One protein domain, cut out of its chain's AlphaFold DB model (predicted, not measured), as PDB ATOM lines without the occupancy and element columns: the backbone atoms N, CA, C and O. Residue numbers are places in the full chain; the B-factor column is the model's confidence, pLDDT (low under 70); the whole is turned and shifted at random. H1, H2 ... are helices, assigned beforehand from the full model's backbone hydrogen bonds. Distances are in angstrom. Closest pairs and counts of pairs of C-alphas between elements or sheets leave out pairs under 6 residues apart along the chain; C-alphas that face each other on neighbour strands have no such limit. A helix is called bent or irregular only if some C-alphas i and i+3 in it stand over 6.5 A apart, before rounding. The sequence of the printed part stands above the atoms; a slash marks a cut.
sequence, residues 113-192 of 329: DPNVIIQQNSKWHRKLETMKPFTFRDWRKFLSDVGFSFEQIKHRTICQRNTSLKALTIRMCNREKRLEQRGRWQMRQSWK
ATOM      1  N   ASP A 113      -5.384  17.757  91.156       71.94
ATOM      2  CA  ASP A 113      -5.784  16.395  91.492       71.94
ATOM      3  C   ASP A 113      -4.530  15.514  91.698       71.94
ATOM      4  O   ASP A 113      -3.658  15.483  90.816       71.94
ATOM      5  N   PRO A 114      -4.388  14.833  92.851       77.56
ATOM      6  CA  PRO A 114      -3.273  13.929  93.127       77.56
ATOM      7  C   PRO A 114      -2.985  12.956  91.978       77.56
ATOM      8  O   PRO A 114      -1.823  12.640  91.716       77.56
ATOM      9  N   ASN A 115      -4.016  12.550  91.234       78.38
ATOM     10  CA  ASN A 115      -3.879  11.670  90.078       78.38
ATOM     11  C   ASN A 115      -3.118  12.323  88.917       78.38
ATOM     12  O   ASN A 115      -2.327  11.657  88.251       78.38
ATOM     13  N   VAL A 116      -3.268  13.633  88.711       72.06
ATOM     14  CA  VAL A 116      -2.540  14.391  87.680       72.06
ATOM     15  C   VAL A 116      -1.058  14.503  88.037       72.06
ATOM     16  O   VAL A 116      -0.199  14.397  87.160       72.06
ATOM     17  N   ILE A 117      -0.735  14.652  89.325       71.19
ATOM     18  CA  ILE A 117       0.655  14.672  89.807       71.19
ATOM     19  C   ILE A 117       1.288  13.283  89.654       71.19
ATOM     20  O   ILE A 117       2.400  13.163  89.136       71.19
ATOM     21  N   ILE A 118       0.572  12.225  90.045       75.62
ATOM     22  CA  ILE A 118       1.036  10.838  89.909       75.62
ATOM     23  C   ILE A 118       1.238  10.473  88.429       75.62
ATOM     24  O   ILE A 118       2.262   9.886  88.077       75.62
ATOM     25  N   GLN A 119       0.323  10.878  87.546       79.56
ATOM     26  CA  GLN A 119       0.408  10.629  86.106       79.56
ATOM     27  C   GLN A 119       1.541  11.419  85.435       79.56
ATOM     28  O   GLN A 119       2.224  10.898  84.552       79.56
ATOM     29  N   GLN A 120       1.781  12.669  85.843       76.50
ATOM     30  CA  GLN A 120       2.930  13.423  85.346       76.50
ATOM     31  C   GLN A 120       4.238  12.784  85.809       76.50
ATOM     32  O   GLN A 120       5.126  12.575  84.986       76.50
ATOM     33  N   ASN A 121       4.339  12.386  87.078       71.06
ATOM     34  CA  ASN A 121       5.532  11.729  87.610       71.06
ATOM     35  C   ASN A 121       5.812  10.384  86.925       71.06
ATOM     36  O   ASN A 121       6.954  10.123  86.551       71.06
ATOM     37  N   SER A 122       4.794   9.556  86.674       76.12
ATOM     38  CA  SER A 122       4.977   8.294  85.942       76.12
ATOM     39  C   SER A 122       5.403   8.526  84.487       76.12
ATOM     40  O   SER A 122       6.288   7.832  83.979       76.12
ATOM     41  N   LYS A 123       4.869   9.567  83.832       83.81
ATOM     42  CA  LYS A 123       5.301   9.999  82.493       83.81
ATOM     43  C   LYS A 123       6.757  10.490  82.484       83.81
ATOM     44  O   LYS A 123       7.463  10.248  81.506       83.81
ATOM     45  N   TRP A 124       7.218  11.136  83.557       76.44
ATOM     46  CA  TRP A 124       8.613  11.565  83.722       76.44
ATOM     47  C   TRP A 124       9.563  10.389  83.935       76.44
ATOM     48  O   TRP A 124      10.582  10.308  83.253       76.44
ATOM     49  N   HIS A 125       9.211   9.447  84.812       63.62
ATOM     50  CA  HIS A 125      10.032   8.261  85.064       63.62
ATOM     51  C   HIS A 125      10.209   7.405  83.806       63.62
ATOM     52  O   HIS A 125      11.333   7.033  83.480       63.62
ATOM     53  N   ARG A 126       9.140   7.216  83.023       72.31
ATOM     54  CA  ARG A 126       9.207   6.483  81.750       72.31
ATOM     55  C   ARG A 126      10.116   7.157  80.718       72.31
ATOM     56  O   ARG A 126      10.788   6.467  79.963       72.31
ATOM     57  N   LYS A 127      10.165   8.497  80.692       77.00
ATOM     58  CA  LYS A 127      11.084   9.253  79.819       77.00
ATOM     59  C   LYS A 127      12.541   9.141  80.269       77.00
ATOM     60  O   LYS A 127      13.425   9.075  79.417       77.00
ATOM     61  N   LEU A 128      12.783   9.114  81.581       67.38
ATOM     62  CA  LEU A 128      14.124   8.985  82.157       67.38
ATOM     63  C   LEU A 128      14.716   7.586  81.955       67.38
ATOM     64  O   LEU A 128      15.909   7.483  81.699       67.38
ATOM     65  N   GLU A 129      13.902   6.529  82.002       65.69
ATOM     66  CA  GLU A 129      14.361   5.152  81.747       65.69
ATOM     67  C   GLU A 129      14.798   4.925  80.293       65.69
ATOM     68  O   GLU A 129      15.692   4.125  80.031       65.69
ATOM     69  N   THR A 130      14.209   5.653  79.343       66.12
ATOM     70  CA  THR A 130      14.547   5.544  77.914       66.12
ATOM     71  C   THR A 130      15.679   6.466  77.452       66.12
ATOM     72  O   THR A 130      16.096   6.368  76.299       66.12
ATOM     73  N   MET A 131      16.189   7.370  78.299       61.25
ATOM     74  CA  MET A 131      17.238   8.323  77.911       61.25
ATOM     75  C   MET A 131      18.586   8.041  78.582       61.25
ATOM     76  O   MET A 131      18.671   7.679  79.751       61.25
ATOM     77  N   LYS A 132      19.665   8.270  77.816       66.00
ATOM     78  CA  LYS A 132      21.056   8.331  78.305       66.00
ATOM     79  C   LYS A 132      21.175   9.264  79.529       66.00
ATOM     80  O   LYS A 132      20.371  10.189  79.652       66.00
ATOM     81  N   PRO A 133      22.176   9.064  80.413       61.59
ATOM     82  CA  PRO A 133      22.306   9.833  81.650       61.59
ATOM     83  C   PRO A 133      22.297  11.342  81.383       61.59
ATOM     84  O   PRO A 133      23.116  11.856  80.622       61.59
ATOM     85  N   PHE A 134      21.347  12.030  82.019       71.19
ATOM     86  CA  PHE A 134      21.170  13.477  81.933       71.19
ATOM     87  C   PHE A 134      22.429  14.200  82.413       71.19
ATOM     88  O   PHE A 134      22.914  13.954  83.520       71.19
ATOM     89  N   THR A 135      22.930  15.142  81.616       72.31
ATOM     90  CA  THR A 135      23.997  16.040  82.061       72.31
ATOM     91  C   THR A 135      23.397  17.264  82.753       72.31
ATOM     92  O   THR A 135      22.252  17.650  82.517       72.31
ATOM     93  N   PHE A 136      24.175  17.934  83.604       61.44
ATOM     94  CA  PHE A 136      23.751  19.163  84.293       61.44
ATOM     95  C   PHE A 136      23.238  20.259  83.330       61.44
ATOM     96  O   PHE A 136      22.387  21.074  83.692       61.44
ATOM     97  N   ARG A 137      23.712  20.254  82.075       69.88
ATOM     98  CA  ARG A 137      23.284  21.184  81.021       69.88
ATOM     99  C   ARG A 137      21.839  20.938  80.580       69.88
ATOM    100  O   ARG A 137      21.098  21.899  80.376       69.88
ATOM    101  N   ASP A 138      21.438  19.674  80.508       78.62
ATOM    102  CA  ASP A 138      20.084  19.260  80.129       78.62
ATOM    103  C   ASP A 138      19.073  19.647  81.216       78.62
ATOM    104  O   ASP A 138      17.959  20.076  80.922       78.62
ATOM    105  N   TRP A 139      19.505  19.619  82.481       74.44
ATOM    106  CA  TRP A 139      18.688  20.024  83.626       74.44
ATOM    107  C   TRP A 139      18.374  21.528  83.639       74.44
ATOM    108  O   TRP A 139      17.276  21.943  84.004       74.44
ATOM    109  N   ARG A 140      19.315  22.370  83.190       74.25
ATOM    110  CA  ARG A 140      19.087  23.820  83.076       74.25
ATOM    111  C   ARG A 140      18.089  24.148  81.965       74.25
ATOM    112  O   ARG A 140      17.214  24.978  82.181       74.25
ATOM    113  N   LYS A 141      18.217  23.503  80.801       75.06
ATOM    114  CA  LYS A 141      17.302  23.707  79.666       75.06
ATOM    115  C   LYS A 141      15.876  23.273  80.028       75.06
ATOM    116  O   LYS A 141      14.925  23.990  79.755       75.06
ATOM    117  N   PHE A 142      15.770  22.171  80.769       77.94
ATOM    118  CA  PHE A 142      14.521  21.652  81.310       77.94
ATOM    119  C   PHE A 142      13.774  22.636  82.228       77.94
ATOM    120  O   PHE A 142      12.563  22.792  82.099       77.94
ATOM    121  N   LEU A 143      14.469  23.321  83.143       80.00
ATOM    122  CA  LEU A 143      13.818  24.286  84.041       80.00
ATOM    123  C   LEU A 143      13.281  25.527  83.317       80.00
ATOM    124  O   LEU A 143      12.255  26.071  83.728       80.00
ATOM    125  N   SER A 144      13.952  25.954  82.246       71.00
ATOM    126  CA  SER A 144      13.505  27.084  81.433       71.00
ATOM    127  C   SER A 144      12.197  26.782  80.695       71.00
ATOM    128  O   SER A 144      11.321  27.642  80.648       71.00
ATOM    129  N   ASP A 145      12.021  25.555  80.191       76.12
ATOM    130  CA  ASP A 145      10.824  25.149  79.432       76.12
ATOM    131  C   ASP A 145       9.550  25.077  80.297       76.12
ATOM    132  O   ASP A 145       8.438  25.178  79.784       76.12
ATOM    133  N   VAL A 146       9.688  24.934  81.621       77.50
ATOM    134  CA  VAL A 146       8.558  24.917  82.576       77.50
ATOM    135  C   VAL A 146       8.246  26.329  83.111       77.50
ATOM    136  O   VAL A 146       7.423  26.494  84.008       77.50
ATOM    137  N   GLY A 147       8.883  27.372  82.566       70.19
ATOM    138  CA  GLY A 147       8.606  28.770  82.912       70.19
ATOM    139  C   GLY A 147       9.176  29.222  84.260       70.19
ATOM    140  O   GLY A 147       8.789  30.273  84.770       70.19
ATOM    141  N   PHE A 148      10.104  28.466  84.856       60.09
ATOM    142  CA  PHE A 148      10.801  28.894  86.070       60.09
ATOM    143  C   PHE A 148      11.992  29.793  85.715       60.09
ATOM    144  O   PHE A 148      13.028  29.314  85.252       60.09
ATOM    145  N   SER A 149      11.886  31.102  85.970       64.81
ATOM    146  CA  SER A 149      13.019  32.017  85.794       64.81
ATOM    147  C   SER A 149      14.004  31.909  86.968       64.81
ATOM    148  O   SER A 149      13.643  31.963  88.147       64.81
ATOM    149  N   PHE A 150      15.293  31.752  86.651       59.31
ATOM    150  CA  PHE A 150      16.362  31.604  87.651       59.31
ATOM    151  C   PHE A 150      16.494  32.831  88.574       59.31
ATOM    152  O   PHE A 150      16.977  32.704  89.701       59.31
ATOM    153  N   GLU A 151      16.029  34.005  88.137       56.25
ATOM    154  CA  GLU A 151      16.056  35.242  88.925       56.25
ATOM    155  C   GLU A 151      15.109  35.213  90.131       56.25
ATOM    156  O   GLU A 151      15.498  35.633  91.224       56.25
ATOM    157  N   GLN A 152      13.922  34.610  89.999       51.28
ATOM    158  CA  GLN A 152      12.991  34.446  91.124       51.28
ATOM    159  C   GLN A 152      13.514  33.456  92.177       51.28
ATOM    160  O   GLN A 152      13.222  33.579  93.370       51.28
ATOM    161  N   ILE A 153      14.339  32.491  91.760       55.38
ATOM    162  CA  ILE A 153      15.017  31.560  92.667       55.38
ATOM    163  C   ILE A 153      16.161  32.283  93.395       55.38
ATOM    164  O   ILE A 153      16.340  32.066  94.593       55.38
ATOM    165  N   LYS A 154      16.884  33.191  92.730       49.72
ATOM    166  CA  LYS A 154      18.079  33.860  93.268       49.72
ATOM    167  C   LYS A 154      17.775  34.797  94.447       49.72
ATOM    168  O   LYS A 154      18.483  34.744  95.445       49.72
ATOM    169  N   HIS A 155      16.690  35.572  94.406       46.38
ATOM    170  CA  HIS A 155      16.412  36.581  95.446       46.38
ATOM    171  C   HIS A 155      15.772  36.019  96.737       46.38
ATOM    172  O   HIS A 155      15.811  36.658  97.784       46.38
ATOM    173  N   ARG A 156      15.207  34.798  96.704       42.78
ATOM    174  CA  ARG A 156      14.486  34.186  97.846       42.78
ATOM    175  C   ARG A 156      15.208  32.995  98.494       42.78
ATOM    176  O   ARG A 156      14.754  32.485  99.515       42.78
ATOM    177  N   THR A 157      16.312  32.514  97.915       48.12
ATOM    178  CA  THR A 157      17.040  31.319  98.402       48.12
ATOM    179  C   THR A 157      18.366  31.615  99.102       48.12
ATOM    180  O   THR A 157      18.868  30.734  99.805       48.12
ATOM    181  N   ILE A 158      18.906  32.834  98.995       49.16
ATOM    182  CA  ILE A 158      20.266  33.137  99.466       49.16
ATOM    183  C   ILE A 158      20.393  33.154 101.004       49.16
ATOM    184  O   ILE A 158      21.413  32.679 101.499       49.16
ATOM    185  N   CYS A 159      19.362  33.542 101.773       47.22
ATOM    186  CA  CYS A 159      19.480  33.624 103.245       47.22
ATOM    187  C   CYS A 159      18.919  32.443 104.066       47.22
ATOM    188  O   CYS A 159      19.292  32.308 105.223       47.22
ATOM    189  N   GLN A 160      18.083  31.546 103.520       50.16
ATOM    190  CA  GLN A 160      17.477  30.453 104.323       50.16
ATOM    191  C   GLN A 160      17.560  29.044 103.710       50.16
ATOM    192  O   GLN A 160      17.354  28.061 104.418       50.16
ATOM    193  N   ARG A 161      17.892  28.889 102.418       50.47
ATOM    194  CA  ARG A 161      17.916  27.563 101.755       50.47
ATOM    195  C   ARG A 161      19.304  26.941 101.612       50.47
ATOM    196  O   ARG A 161      19.397  25.731 101.419       50.47
ATOM    197  N   ASN A 162      20.375  27.715 101.783       55.62
ATOM    198  CA  ASN A 162      21.741  27.194 101.689       55.62
ATOM    199  C   ASN A 162      22.122  26.281 102.868       55.62
ATOM    200  O   ASN A 162      22.875  25.331 102.677       55.62
ATOM    201  N   THR A 163      21.574  26.503 104.064       66.50
ATOM    202  CA  THR A 163      21.800  25.632 105.232       66.50
ATOM    203  C   THR A 163      21.016  24.325 105.119       66.50
ATOM    204  O   THR A 163      21.588  23.253 105.301       66.50
ATOM    205  N   SER A 164      19.741  24.393 104.724       78.06
ATOM    206  CA  SER A 164      18.887  23.207 104.560       78.06
ATOM    207  C   SER A 164      19.363  22.287 103.430       78.06
ATOM    208  O   SER A 164      19.434  21.073 103.622       78.06
ATOM    209  N   LEU A 165      19.780  22.840 102.282       82.38
ATOM    210  CA  LEU A 165      20.322  22.035 101.182       82.38
ATOM    211  C   LEU A 165      21.676  21.410 101.536       82.38
ATOM    212  O   LEU A 165      21.875  20.227 101.274       82.38
ATOM    213  N   LYS A 166      22.583  22.147 102.194       87.88
ATOM    214  CA  LYS A 166      23.851  21.577 102.682       87.88
ATOM    215  C   LYS A 166      23.607  20.454 103.693       87.88
ATOM    216  O   LYS A 166      24.216  19.393 103.574       87.88
ATOM    217  N   ALA A 167      22.678  20.643 104.631       89.00
ATOM    218  CA  ALA A 167      22.303  19.617 105.602       89.00
ATOM    219  C   ALA A 167      21.701  18.372 104.928       89.00
ATOM    220  O   ALA A 167      22.039  17.246 105.297       89.00
ATOM    221  N   LEU A 168      20.858  18.553 103.905       89.75
ATOM    222  CA  LEU A 168      20.288  17.448 103.134       89.75
ATOM    223  C   LEU A 168      21.377  16.670 102.380       89.75
ATOM    224  O   LEU A 168      21.413  15.443 102.464       89.75
ATOM    225  N   THR A 169      22.304  17.363 101.716       91.19
ATOM    226  CA  THR A 169      23.426  16.736 101.000       91.19
ATOM    227  C   THR A 169      24.338  15.956 101.946       91.19
ATOM    228  O   THR A 169      24.675  14.807 101.662       91.19
ATOM    229  N   ILE A 170      24.672  16.517 103.115       94.38
ATOM    230  CA  ILE A 170      25.448  15.816 104.150       94.38
ATOM    231  C   ILE A 170      24.693  14.572 104.637       94.38
ATOM    232  O   ILE A 170      25.279  13.495 104.762       94.38
ATOM    233  N   ARG A 171      23.377  14.677 104.862       94.94
ATOM    234  CA  ARG A 171      22.544  13.547 105.300       94.94
ATOM    235  C   ARG A 171      22.500  12.427 104.259       94.94
ATOM    236  O   ARG A 171      22.575  11.259 104.639       94.94
ATOM    237  N   MET A 172      22.404  12.763 102.972       92.56
ATOM    238  CA  MET A 172      22.442  11.777 101.888       92.56
ATOM    239  C   MET A 172      23.815  11.112 101.777       92.56
ATOM    240  O   MET A 172      23.880   9.885 101.780       92.56
ATOM    241  N   CYS A 173      24.902  11.889 101.795       93.31
ATOM    242  CA  CYS A 173      26.265  11.354 101.752       93.31
ATOM    243  C   CYS A 173      26.542  10.409 102.936       93.31
ATOM    244  O   CYS A 173      27.072   9.312 102.769       93.31
ATOM    245  N   ASN A 174      26.102  10.778 104.143       93.94
ATOM    246  CA  ASN A 174      26.229   9.919 105.320       93.94
ATOM    247  C   ASN A 174      25.378   8.646 105.212       93.94
ATOM    248  O   ASN A 174      25.799   7.584 105.675       93.94
ATOM    249  N   ARG A 175      24.190   8.717 104.598       94.69
ATOM    250  CA  ARG A 175      23.352   7.536 104.347       94.69
ATOM    251  C   ARG A 175      24.027   6.578 103.367       94.69
ATOM    252  O   ARG A 175      24.028   5.377 103.620       94.69
ATOM    253  N   GLU A 176      24.631   7.100 102.308       96.56
ATOM    254  CA  GLU A 176      25.376   6.315 101.323       96.56
ATOM    255  C   GLU A 176      26.591   5.623 101.955       96.56
ATOM    256  O   GLU A 176      26.714   4.401 101.866       96.56
ATOM    257  N   LYS A 177      27.398   6.354 102.737       96.06
ATOM    258  CA  LYS A 177      28.520   5.774 103.496       96.06
ATOM    259  C   LYS A 177      28.075   4.661 104.450       96.06
ATOM    260  O   LYS A 177      28.760   3.647 104.572       96.06
ATOM    261  N   ARG A 178      26.917   4.805 105.111       95.50
ATOM    262  CA  ARG A 178      26.348   3.751 105.976       95.50
ATOM    263  C   ARG A 178      25.937   2.510 105.187       95.50
ATOM    264  O   ARG A 178      26.138   1.401 105.674       95.50
ATOM    265  N   LEU A 179      25.365   2.677 103.995       95.94
ATOM    266  CA  LEU A 179      24.996   1.552 103.130       95.94
ATOM    267  C   LEU A 179      26.237   0.830 102.600       95.94
ATOM    268  O   LEU A 179      26.294  -0.395 102.663       95.94
ATOM    269  N   GLU A 180      27.257   1.573 102.179       96.81
ATOM    270  CA  GLU A 180      28.533   1.008 101.737       96.81
ATOM    271  C   GLU A 180      29.243   0.258 102.878       96.81
ATOM    272  O   GLU A 180      29.707  -0.871 102.706       96.81
ATOM    273  N   GLN A 181      29.277   0.833 104.088       95.94
ATOM    274  CA  GLN A 181      29.803   0.145 105.271       95.94
ATOM    275  C   GLN A 181      28.992  -1.105 105.627       95.94
ATOM    276  O   GLN A 181      29.587  -2.138 105.938       95.94
ATOM    277  N   ARG A 182      27.657  -1.056 105.531       96.19
ATOM    278  CA  ARG A 182      26.792  -2.223 105.756       96.19
ATOM    279  C   ARG A 182      27.071  -3.327 104.733       96.19
ATOM    280  O   ARG A 182      27.189  -4.484 105.128       96.19
ATOM    281  N   GLY A 183      27.252  -2.976 103.459       97.06
ATOM    282  CA  GLY A 183      27.642  -3.912 102.402       97.06
ATOM    283  C   GLY A 183      29.003  -4.559 102.675       97.06
ATOM    284  O   GLY A 183      29.121  -5.783 102.663       97.06
ATOM    285  N   ARG A 184      30.018  -3.759 103.034       97.06
ATOM    286  CA  ARG A 184      31.346  -4.269 103.427       97.06
ATOM    287  C   ARG A 184      31.276  -5.203 104.636       97.06
ATOM    288  O   ARG A 184      31.932  -6.243 104.643       97.06
ATOM    289  N   TRP A 185      30.477  -4.861 105.646       97.38
ATOM    290  CA  TRP A 185      30.305  -5.690 106.839       97.38
ATOM    291  C   TRP A 185      29.636  -7.032 106.513       97.38
ATOM    292  O   TRP A 185      30.148  -8.076 106.916       97.38
ATOM    293  N   GLN A 186      28.564  -7.031 105.714       97.19
ATOM    294  CA  GLN A 186      27.911  -8.260 105.247       97.19
ATOM    295  C   GLN A 186      28.871  -9.144 104.442       97.19
ATOM    296  O   GLN A 186      28.936 -10.354 104.661       97.19
ATOM    297  N   MET A 187      29.673  -8.541 103.562       96.50
ATOM    298  CA  MET A 187      30.655  -9.262 102.755       96.50
ATOM    299  C   MET A 187      31.741  -9.903 103.635       96.50
ATOM    300  O   MET A 187      32.061 -11.078 103.454       96.50
ATOM    301  N   ARG A 188      32.232  -9.191 104.662       97.38
ATOM    302  CA  ARG A 188      33.171  -9.740 105.660       97.38
ATOM    303  C   ARG A 188      32.570 -10.902 106.456       97.38
ATOM    304  O   ARG A 188      33.262 -11.893 106.679       97.38
ATOM    305  N   GLN A 189      31.306 -10.809 106.872       96.69
ATOM    306  CA  GLN A 189      30.626 -11.901 107.583       96.69
ATOM    307  C   GLN A 189      30.452 -13.140 106.693       96.69
ATOM    308  O   GLN A 189      30.789 -14.246 107.112       96.69
ATOM    309  N   SER A 190      30.027 -12.948 105.439       98.12
ATOM    310  CA  SER A 190      29.914 -14.023 104.445       98.12
ATOM    311  C   SER A 190      31.259 -14.721 104.201       98.12
ATOM    312  O   SER A 190      31.349 -15.948 104.246       98.12
ATOM    313  N   TRP A 191      32.342 -13.951 104.055       97.12
ATOM    314  CA  TRP A 191      33.698 -14.492 103.915       97.12
ATOM    315  C   TRP A 191      34.152 -15.285 105.143       97.12
ATOM    316  O   TRP A 191      34.658 -16.399 104.995       97.12
ATOM    317  N   LYS A 192      33.927 -14.766 106.358       97.50
ATOM    318  CA  LYS A 192      34.225 -15.501 107.600       97.50
ATOM    319  C   LYS A 192      33.449 -16.817 107.672       97.50
ATOM    320  O   LYS A 192      34.011 -17.838 108.063       97.50
TER     321      LYS A 192
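AT A GLANCE: This is residues 113 to 192 of the 329 residues of an uncharacterized protein of Streblomastix strix (UniProt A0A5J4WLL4). A long straight helix, H4, sticks out as an arm from an open hook made by three shorter helices, H1, H2 and H3, and no helix packs on another. H4 makes most of the length, while H1 lies away from the other three and there is no core. The printed part has 80 residues with four named helices, in the order H1, H2, H3, H4, and no named strand; the class is all helix. It is extended, with a radius of gyration of the C-alphas of 19.0 A, and elongated, spanning 57 by 36 by 30 A.

IN THESE COORDINATES: H1 is residues 114 to 129, 22.7 A from first to last C-alpha, and begins at C-alpha 114 at (-3.273, 13.929, 93.127). H2 is residues 136 to 145, 15.1 A long. H3 is residues 150 to 157, 10.8 A long. H4 is residues 161 to 192, 46.4 A long, from C-alpha 161 at (17.916, 27.563, 101.755) to C-alpha 192 at (34.225, -15.501, 107.600).

HOW THE PARTS SIT: H1 is apart from H2, H3 and H4. H2 is apart from H4, and apart from H3 only just, their closest C-alphas being 8.2 A from each other. H3 and H4 meet only through their link. Every O i to N i+4 pair is within hydrogen-bond range in H1, H2 and H4; in H3, 3 of 4 are. No helix is bent.

THE WHOLE: The C-alphas farthest apart, those of Glu 151 and Lys 192, are 57.0 A from each other. The printed part has no cut. The links H2 to H3 and H3 to H4 are tight, and H1 to H2 is short. Residues 113 to 139, 141 to 149 and 151 to 192 stand free. The mean pLDDT of the printed part is 76.5; residues under 70 are 125, 128 to 133, 136 to 137 and 148 to 163.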